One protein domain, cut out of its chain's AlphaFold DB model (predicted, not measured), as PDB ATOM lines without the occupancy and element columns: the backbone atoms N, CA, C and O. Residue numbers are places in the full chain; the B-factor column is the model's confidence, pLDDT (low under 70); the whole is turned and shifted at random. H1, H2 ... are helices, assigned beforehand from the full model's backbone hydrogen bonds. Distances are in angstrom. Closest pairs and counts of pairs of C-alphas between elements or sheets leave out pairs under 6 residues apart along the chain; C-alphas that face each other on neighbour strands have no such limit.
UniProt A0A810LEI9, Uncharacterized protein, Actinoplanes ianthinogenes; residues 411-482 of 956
ATOM      1  N   ASP A 411       0.664  50.190  22.817       77.62
ATOM      2  CA  ASP A 411      -0.721  49.986  23.263       77.62
ATOM      3  C   ASP A 411      -1.416  48.851  22.494       77.62
ATOM      4  O   ASP A 411      -2.081  47.988  23.086       77.62
ATOM      5  N   GLY A 412      -1.200  48.796  21.173       81.12
ATOM      6  CA  GLY A 412      -1.691  47.720  20.311       81.12
ATOM      7  C   GLY A 412      -1.168  46.353  20.753       81.12
ATOM      8  O   GLY A 412      -1.950  45.404  20.915       81.12
ATOM      9  N   ARG A 413       0.132  46.263  21.059       82.75
ATOM     10  CA  ARG A 413       0.774  45.043  21.574       82.75
ATOM     11  C   ARG A 413       0.234  44.614  22.934       82.75
ATOM     12  O   ARG A 413      -0.001  43.421  23.143       82.75
ATOM     13  N   PHE A 414      -0.015  45.546  23.852       84.81
ATOM     14  CA  PHE A 414      -0.587  45.206  25.157       84.81
ATOM     15  C   PHE A 414      -2.041  44.724  25.045       84.81
ATOM     16  O   PHE A 414      -2.440  43.764  25.712       84.81
ATOM     17  N   ALA A 415      -2.834  45.314  24.146       86.00
ATOM     18  CA  ALA A 415      -4.163  44.803  23.821       86.00
ATOM     19  C   ALA A 415      -4.103  43.385  23.215       86.00
ATOM     20  O   ALA A 415      -4.927  42.537  23.564       86.00
ATOM     21  N   ALA A 416      -3.113  43.099  22.357       87.69
ATOM     22  CA  ALA A 416      -2.881  41.761  21.792       87.69
ATOM     23  C   ALA A 416      -2.582  40.732  22.872       87.69
ATOM     24  O   ALA A 416      -3.138  39.634  22.864       87.69
ATOM     25  N   TYR A 417      -1.724  41.111  23.813       90.12
ATOM     26  CA  TYR A 417      -1.351  40.277  24.940       90.12
ATOM     27  C   TYR A 417      -2.564  39.931  25.810       90.12
ATOM     28  O   TYR A 417      -2.806  38.753  26.061       90.12
ATOM     29  N   ARG A 418      -3.374  40.922  26.207       90.06
ATOM     30  CA  ARG A 418      -4.569  40.684  27.036       90.06
ATOM     31  C   ARG A 418      -5.592  39.777  26.349       90.06
ATOM     32  O   ARG A 418      -6.106  38.862  26.988       90.06
ATOM     33  N   ALA A 419      -5.842  39.989  25.056       89.62
ATOM     34  CA  ALA A 419      -6.716  39.114  24.274       89.62
ATOM     35  C   ALA A 419      -6.173  37.675  24.225       89.62
ATOM     36  O   ALA A 419      -6.905  36.728  24.497       89.62
ATOM     37  N   ALA A 420      -4.870  37.506  23.972       92.00
ATOM     38  CA  ALA A 420      -4.241  36.190  23.965       92.00
ATOM     39  C   ALA A 420      -4.321  35.495  25.335       92.00
ATOM     40  O   ALA A 420      -4.637  34.311  25.386       92.00
ATOM     41  N   VAL A 421      -4.075  36.212  26.439       93.31
ATOM     42  CA  VAL A 421      -4.210  35.679  27.806       93.31
ATOM     43  C   VAL A 421      -5.632  35.172  28.051       93.31
ATOM     44  O   VAL A 421      -5.802  34.060  28.542       93.31
ATOM     45  N   HIS A 422      -6.646  35.954  27.682       92.50
ATOM     46  CA  HIS A 422      -8.046  35.568  27.843       92.50
ATOM     47  C   HIS A 422      -8.396  34.308  27.031       92.50
ATOM     48  O   HIS A 422      -8.887  33.324  27.587       92.50
ATOM     49  N   ASP A 423      -8.085  34.305  25.734       91.44
ATOM     50  CA  ASP A 423      -8.445  33.211  24.825       91.44
ATOM     51  C   ASP A 423      -7.699  31.908  25.164       91.44
ATOM     52  O   ASP A 423      -8.281  30.821  25.175       91.44
ATOM     53  N   LEU A 424      -6.411  32.002  25.510       92.62
ATOM     54  CA  LEU A 424      -5.610  30.848  25.927       92.62
ATOM     55  C   LEU A 424      -6.067  30.300  27.283       92.62
ATOM     56  O   LEU A 424      -6.113  29.082  27.456       92.62
ATOM     57  N   ALA A 425      -6.449  31.164  28.228       92.31
ATOM     58  CA  ALA A 425      -7.014  30.743  29.509       92.31
ATOM     59  C   ALA A 425      -8.325  29.963  29.332       92.31
ATOM     60  O   ALA A 425      -8.545  28.978  30.035       92.31
ATOM     61  N   ALA A 426      -9.167  30.345  28.367       88.50
ATOM     62  CA  ALA A 426     -10.384  29.606  28.037       88.50
ATOM     63  C   ALA A 426     -10.098  28.232  27.396       88.50
ATOM     64  O   ALA A 426     -10.883  27.294  27.557       88.50
ATOM     65  N   ALA A 427      -8.970  28.083  26.696       87.25
ATOM     66  CA  ALA A 427      -8.608  26.847  26.004       87.25
ATOM     67  C   ALA A 427      -7.824  25.843  26.870       87.25
ATOM     68  O   ALA A 427      -7.995  24.636  26.698       87.25
ATOM     69  N   LEU A 428      -7.019  26.313  27.832       88.12
ATOM     70  CA  LEU A 428      -6.192  25.478  28.718       88.12
ATOM     71  C   LEU A 428      -6.927  24.347  29.468       88.12
ATOM     72  O   LEU A 428      -6.321  23.284  29.606       88.12
ATOM     73  N   PRO A 429      -8.200  24.476  29.903       86.75
ATOM     74  CA  PRO A 429      -8.944  23.359  30.492       86.75
ATOM     75  C   PRO A 429      -9.026  22.107  29.609       86.75
ATOM     76  O   PRO A 429      -9.174  21.005  30.131       86.75
ATOM     77  N   HIS A 430      -8.934  22.273  28.286       82.06
ATOM     78  CA  HIS A 430      -9.020  21.185  27.310       82.06
ATOM     79  C   HIS A 430      -7.669  20.503  27.051       82.06
ATOM     80  O   HIS A 430      -7.623  19.509  26.329       82.06
ATOM     81  N   VAL A 431      -6.573  21.017  27.624       82.88
ATOM     82  CA  VAL A 431      -5.248  20.394  27.542       82.88
ATOM     83  C   VAL A 431      -5.109  19.362  28.672       82.88
ATOM     84  O   VAL A 431      -5.364  19.696  29.838       82.88
ATOM     85  N   PRO A 432      -4.681  18.119  28.379       77.25
ATOM     86  CA  PRO A 432      -4.463  17.102  29.405       77.25
ATOM     87  C   PRO A 432      -3.573  17.608  30.551       77.25
ATOM     88  O   PRO A 432      -2.521  18.198  30.323       77.25
ATOM     89  N   GLY A 433      -4.007  17.390  31.796       77.81
ATOM     90  CA  GLY A 433      -3.285  17.822  33.002       77.81
ATOM     91  C   GLY A 433      -3.570  19.256  33.477       77.81
ATOM     92  O   GLY A 433      -3.148  19.611  34.574       77.81
ATOM     93  N   HIS A 434      -4.329  20.062  32.724       82.69
ATOM     94  CA  HIS A 434      -4.577  21.477  33.048       82.69
ATOM     95  C   HIS A 434      -6.020  21.804  33.481       82.69
ATOM     96  O   HIS A 434      -6.295  22.939  33.871       82.69
ATOM     97  N   GLY A 435      -6.938  20.832  33.492       80.06
ATOM     98  CA  GLY A 435      -8.348  21.043  33.862       80.06
ATOM     99  C   GLY A 435      -8.615  21.364  35.342       80.06
ATOM    100  O   GLY A 435      -9.702  21.823  35.677       80.06
ATOM    101  N   ALA A 436      -7.642  21.154  36.237       82.00
ATOM    102  CA  ALA A 436      -7.812  21.362  37.680       82.00
ATOM    103  C   ALA A 436      -7.731  22.839  38.123       82.00
ATOM    104  O   ALA A 436      -8.044  23.158  39.270       82.00
ATOM    105  N   HIS A 437      -7.292  23.744  37.244       85.38
ATOM    106  CA  HIS A 437      -7.092  25.156  37.569       85.38
ATOM    107  C   HIS A 437      -8.248  26.031  37.072       85.38
ATOM    108  O   HIS A 437      -8.764  25.841  35.973       85.38
ATOM    109  N   HIS A 438      -8.609  27.058  37.852       88.00
ATOM    110  CA  HIS A 438      -9.564  28.081  37.420       88.00
ATOM    111  C   HIS A 438      -8.851  29.187  36.625       88.00
ATOM    112  O   HIS A 438      -8.477  30.235  37.162       88.00
ATOM    113  N   TRP A 439      -8.627  28.926  35.337       90.06
ATOM    114  CA  TRP A 439      -7.849  29.782  34.437       90.06
ATOM    115  C   TRP A 439      -8.349  31.227  34.279       90.06
ATOM    116  O   TRP A 439      -7.486  32.104  34.239       90.06
ATOM    117  N   PRO A 440      -9.663  31.541  34.281       88.56
ATOM    118  CA  PRO A 440     -10.123  32.934  34.230       88.56
ATOM    119  C   PRO A 440      -9.566  33.796  35.374       88.56
ATOM    120  O   PRO A 440      -9.056  34.887  35.148       88.56
ATOM    121  N   THR A 441      -9.523  33.260  36.599       87.50
ATOM    122  CA  THR A 441      -8.948  33.973  37.758       87.50
ATOM    123  C   THR A 441      -7.423  34.060  37.700       87.50
ATOM    124  O   THR A 441      -6.811  34.901  38.358       87.50
ATOM    125  N   VAL A 442      -6.760  33.153  36.979       88.88
ATOM    126  CA  VAL A 442      -5.315  33.255  36.725       88.88
ATOM    127  C   VAL A 442      -5.049  34.367  35.710       88.88
ATOM    128  O   VAL A 442      -4.171  35.192  35.945       88.88
ATOM    129  N   ALA A 443      -5.844  34.438  34.640       90.00
ATOM    130  CA  ALA A 443      -5.778  35.483  33.622       90.00
ATOM    131  C   ALA A 443      -5.994  36.888  34.210       90.00
ATOM    132  O   ALA A 443      -5.208  37.787  33.932       90.00
ATOM    133  N   GLU A 444      -6.987  37.063  35.087       88.12
ATOM    134  CA  GLU A 444      -7.267  38.341  35.767       88.12
ATOM    135  C   GLU A 444      -6.095  38.857  36.614       88.12
ATOM    136  O   GLU A 444      -5.970  40.060  36.819       88.12
ATOM    137  N   ARG A 445      -5.218  37.969  37.100       86.31
ATOM    138  CA  ARG A 445      -4.026  38.342  37.881       86.31
ATOM    139  C   ARG A 445      -2.850  38.790  37.013       86.31
ATOM    140  O   ARG A 445      -1.887  39.344  37.539       86.31
ATOM    141  N   LEU A 446      -2.900  38.551  35.704       85.31
ATOM    142  CA  LEU A 446      -1.876  38.972  34.749       85.31
ATOM    143  C   LEU A 446      -2.204  40.375  34.218       85.31
ATOM    144  O   LEU A 446      -2.559  40.549  33.055       85.31
ATOM    145  N   THR A 447      -2.097  41.382  35.089       69.62
ATOM    146  CA  THR A 447      -2.412  42.787  34.768       69.62
ATOM    147  C   THR A 447      -1.203  43.614  34.334       69.62
ATOM    148  O   THR A 447      -1.371  44.750  33.900       69.62
ATOM    149  N   GLU A 448       0.011  43.083  34.491       68.50
ATOM    150  CA  GLU A 448       1.249  43.807  34.194       68.50
ATOM    151  C   GLU A 448       1.539  43.862  32.693       68.50
ATOM    152  O   GLU A 448       1.327  42.893  31.958       68.50
ATOM    153  N   GLU A 449       2.074  45.001  32.255       63.62
ATOM    154  CA  GLU A 449       2.541  45.177  30.889       63.62
ATOM    155  C   GLU A 449       3.809  44.332  30.648       63.62
ATOM    156  O   GLU A 449       4.775  44.403  31.421       63.62
ATOM    157  N   PRO A 450       3.830  43.489  29.602       65.00
ATOM    158  CA  PRO A 450       4.982  42.656  29.313       65.00
ATOM    159  C   PRO A 450       6.166  43.521  28.868       65.00
ATOM    160  O   PRO A 450       6.107  44.211  27.853       65.00
ATOM    161  N   HIS A 451       7.280  43.418  29.594       57.47
ATOM    162  CA  HIS A 451       8.554  43.972  29.148       57.47
ATOM    163  C   HIS A 451       8.976  43.215  27.875       57.47
ATOM    164  O   HIS A 451       9.172  42.000  27.932       57.47
ATOM    165  N   ASP A 452       9.081  43.918  26.744       59.69
ATOM    166  CA  ASP A 452       9.492  43.363  25.442       59.69
ATOM    167  C   ASP A 452       8.516  42.336  24.818       59.69
ATOM    168  O   ASP A 452       8.895  41.273  24.317       59.69
ATOM    169  N   ALA A 453       7.217  42.651  24.790       57.62
ATOM    170  CA  ALA A 453       6.322  42.014  23.824       57.62
ATOM    171  C   ALA A 453       6.713  42.487  22.414       57.62
ATOM    172  O   ALA A 453       6.177  43.465  21.905       57.62
ATOM    173  N   GLY A 454       7.709  41.865  21.781       62.09
ATOM    174  CA  GLY A 454       8.045  42.176  20.389       62.09
ATOM    175  C   GLY A 454       6.795  42.081  19.497       62.09
ATOM    176  O   GLY A 454       5.971  41.192  19.696       62.09
ATOM    177  N   GLY A 455       6.646  42.958  18.498       66.81
ATOM    178  CA  GLY A 455       5.386  43.127  17.737       66.81
ATOM    179  C   GLY A 455       4.912  41.937  16.887       66.81
ATOM    180  O   GLY A 455       3.863  41.992  16.242       66.81
ATOM    181  N   ARG A 456       5.656  40.824  16.859       85.62
ATOM    182  CA  ARG A 456       5.253  39.622  16.112       85.62
ATOM    183  C   ARG A 456       4.148  38.880  16.862       85.62
ATOM    184  O   ARG A 456       4.328  38.518  18.023       85.62
ATOM    185  N   ALA A 457       3.073  38.538  16.154       86.94
ATOM    186  CA  ALA A 457       1.887  37.882  16.714       86.94
ATOM    187  C   ALA A 457       2.209  36.658  17.595       86.94
ATOM    188  O   ALA A 457       1.722  36.544  18.718       86.94
ATOM    189  N   LEU A 458       3.076  35.756  17.121       89.69
ATOM    190  CA  LEU A 458       3.427  34.550  17.873       89.69
ATOM    191  C   LEU A 458       4.255  34.853  19.131       89.69
ATOM    192  O   LEU A 458       4.105  34.143  20.116       89.69
ATOM    193  N   THR A 459       5.102  35.894  19.135       88.56
ATOM    194  CA  THR A 459       5.860  36.283  20.342       88.56
ATOM    195  C   THR A 459       4.899  36.632  21.473       88.56
ATOM    196  O   THR A 459       5.049  36.135  22.588       88.56
ATOM    197  N   VAL A 460       3.882  37.439  21.162       88.69
ATOM    198  CA  VAL A 460       2.857  37.864  22.119       88.69
ATOM    199  C   VAL A 460       2.093  36.659  22.671       88.69
ATOM    200  O   VAL A 460       1.958  36.517  23.884       88.69
ATOM    201  N   GLN A 461       1.652  35.750  21.799       91.44
ATOM    202  CA  GLN A 461       0.906  34.555  22.209       91.44
ATOM    203  C   GLN A 461       1.761  33.580  23.031       91.44
ATOM    204  O   GLN A 461       1.297  33.053  24.041       91.44
ATOM    205  N   MET A 462       3.023  33.368  22.645       91.44
ATOM    206  CA  MET A 462       3.966  32.545  23.410       91.44
ATOM    207  C   MET A 462       4.191  33.114  24.806       91.44
ATOM    208  O   MET A 462       4.215  32.364  25.780       91.44
ATOM    209  N   ARG A 463       4.327  34.440  24.914       89.50
ATOM    210  CA  ARG A 463       4.484  35.117  26.199       89.50
ATOM    211  C   ARG A 463       3.242  34.958  27.071       89.50
ATOM    212  O   ARG A 463       3.387  34.543  28.215       89.50
ATOM    213  N   ALA A 464       2.055  35.216  26.522       91.62
ATOM    214  CA  ALA A 464       0.781  35.043  27.222       91.62
ATOM    215  C   ALA A 464       0.612  33.616  27.765       91.62
ATOM    216  O   ALA A 464       0.305  33.432  28.943       91.62
ATOM    217  N   LEU A 465       0.890  32.602  26.939       92.94
ATOM    218  CA  LEU A 465       0.829  31.207  27.366       92.94
ATOM    219  C   LEU A 465       1.861  30.897  28.463       92.94
ATOM    220  O   LEU A 465       1.525  30.261  29.459       92.94
ATOM    221  N   ALA A 466       3.103  31.358  28.306       91.06
ATOM    222  CA  ALA A 466       4.151  31.148  29.303       91.06
ATOM    223  C   ALA A 466       3.803  31.805  30.648       91.06
ATOM    224  O   ALA A 466       4.036  31.215  31.699       91.06
ATOM    225  N   ASP A 467       3.235  33.015  30.627       89.44
ATOM    226  CA  ASP A 467       2.825  33.748  31.827       89.44
ATOM    227  C   ASP A 467       1.654  33.060  32.547       89.44
ATOM    228  O   ASP A 467       1.697  32.942  33.774       89.44
ATOM    229  N   LEU A 468       0.677  32.517  31.809       91.19
ATOM    230  CA  LEU A 468      -0.401  31.689  32.367       91.19
ATOM    231  C   LEU A 468       0.142  30.425  33.047       91.19
ATOM    232  O   LEU A 468      -0.192  30.151  34.201       91.19
ATOM    233  N   LEU A 469       1.000  29.669  32.360       89.69
ATOM    234  CA  LEU A 469       1.564  28.422  32.887       89.69
ATOM    235  C   LEU A 469       2.488  28.666  34.091       89.69
ATOM    236  O   LEU A 469       2.475  27.899  35.053       89.69
ATOM    237  N   ASP A 470       3.260  29.752  34.083       87.00
ATOM    238  CA  ASP A 470       4.126  30.115  35.210       87.00
ATOM    239  C   ASP A 470       3.341  30.623  36.422       87.00
ATOM    240  O   ASP A 470       3.808  30.470  37.549       87.00
ATOM    241  N   ALA A 471       2.157  31.207  36.225       86.38
ATOM    242  CA  ALA A 471       1.315  31.682  37.322       86.38
ATOM    243  C   ALA A 471       0.752  30.544  38.193       86.38
ATOM    244  O   ALA A 471       0.397  30.784  39.347       86.38
ATOM    245  N   VAL A 472       0.699  29.315  37.668       82.81
ATOM    246  CA  VAL A 472       0.290  28.111  38.413       82.81
ATOM    247  C   VAL A 472       1.472  27.218  38.824       82.81
ATOM    248  O   VAL A 472       1.284  26.277  39.592       82.81
ATOM    249  N   GLY A 473       2.689  27.502  38.346       68.69
ATOM    250  CA  GLY A 473       3.901  26.722  38.621       68.69
ATOM    251  C   GLY A 473       4.750  27.245  39.793       68.69
ATOM    252  O   GLY A 473       4.729  28.425  40.141       68.69
ATOM    253  N   PHE A 474       5.564  26.372  40.396       48.09
ATOM    254  CA  PHE A 474       6.509  26.751  41.458       48.09
ATOM    255  C   PHE A 474       7.728  27.512  40.882       48.09
ATOM    256  O   PHE A 474       8.439  26.977  40.032       48.09
ATOM    257  N   GLY A 475       7.997  28.741  41.362       53.12
ATOM    258  CA  GLY A 475       9.216  29.522  41.037       53.12
ATOM    259  C   GLY A 475       9.050  30.764  40.134       53.12
ATOM    260  O   GLY A 475       9.994  31.151  39.443       53.12
ATOM    261  N   ALA A 476       7.876  31.407  40.142       55.81
ATOM    262  CA  ALA A 476       7.424  32.384  39.139       55.81
ATOM    263  C   ALA A 476       8.316  33.623  38.871       55.81
ATOM    264  O   ALA A 476       8.318  34.133  37.752       55.81
ATOM    265  N   ALA A 477       9.084  34.139  39.838       54.41
ATOM    266  CA  ALA A 477       9.756  35.437  39.664       54.41
ATOM    267  C   ALA A 477      11.049  35.376  38.820       54.41
ATOM    268  O   ALA A 477      11.273  36.233  37.965       54.41
ATOM    269  N   ALA A 478      11.897  34.359  39.023       53.81
ATOM    270  CA  ALA A 478      13.150  34.204  38.272       53.81
ATOM    271  C   ALA A 478      12.923  33.621  36.863       53.81
ATOM    272  O   ALA A 478      13.640  33.968  35.925       53.81
ATOM    273  N   ALA A 479      11.896  32.776  36.702       59.69
ATOM    274  CA  ALA A 479      11.531  32.160  35.427       59.69
ATOM    275  C   ALA A 479      11.043  33.184  34.383       59.69
ATOM    276  O   ALA A 479      11.402  33.069  33.213       59.69
ATOM    277  N   ARG A 480      10.325  34.239  34.803       62.69
ATOM    278  CA  ARG A 480       9.778  35.296  33.921       62.69
ATOM    279  C   ARG A 480      10.825  36.130  33.173       62.69
ATOM    280  O   ARG A 480      10.456  36.803  32.208       62.69
ATOM    281  N   ARG A 481      12.095  36.091  33.605       68.06
ATOM    282  CA  ARG A 481      13.233  36.778  32.962       68.06
ATOM    283  C   ARG A 481      13.812  36.011  31.768       68.06
ATOM    284  O   ARG A 481      14.579  36.588  31.007       68.06
ATOM    285  N   LYS A 482      13.483  34.723  31.614       77.56
ATOM    286  CA  LYS A 482      13.894  33.927  30.449       77.56
ATOM    287  C   LYS A 482      13.018  34.248  29.226       77.56
ATOM    288  O   LYS A 482      11.857  34.635  29.411       77.56
TER     289      LYS A 482
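What this domain is: This is residues 411 to 482 of the 956 residues of an uncharacterized protein of Actinoplanes ianthinogenes (UniProt A0A810LEI9). What is the shape? The long helix H1 is crossed by H3, and the short H2 folds back beside H1; tiny H4 sits off H3's far end. What is printed? The 72 residues hold four named helices, H1 to H4 in order, and no named strand: all helix, compact, radius of gyration of the C-alphas 11.7 A, spans 32 by 25 by 19 A.

Where its parts are: Where is H1? Residues 411 to 430, 30.2 A long, from C-alpha 411 at (-0.721, 49.986, 23.263). And the others? H3 is residues 457 to 472, 23.9 A; H2 is 439 to 444; H4 is 476 to 479, ending at C-alpha 479 (11.531, 32.160, 35.427).

How they stand to each other: What touches H1? H3 does, at a steep tilt of 55 degrees, closest C-alphas Val 421 and Ala 464, 5.1 A. H2 makes a hairpin with H1, touching residues 421 to 429 alone, closest C-alphas Ala 425 and Trp 439, 5.1 A. Which backbones hold? Every O i to N i+4 pair is within hydrogen-bond range in H2, 14 of 16 in H1 and 11 of 12 in H3; H4 is too short for one.

The domain as a whole: Any cut? The printed part has none; the link from H2 to H3 is long. Where is confidence low? Residues 447 to 455 and 473 to 481 are under 70.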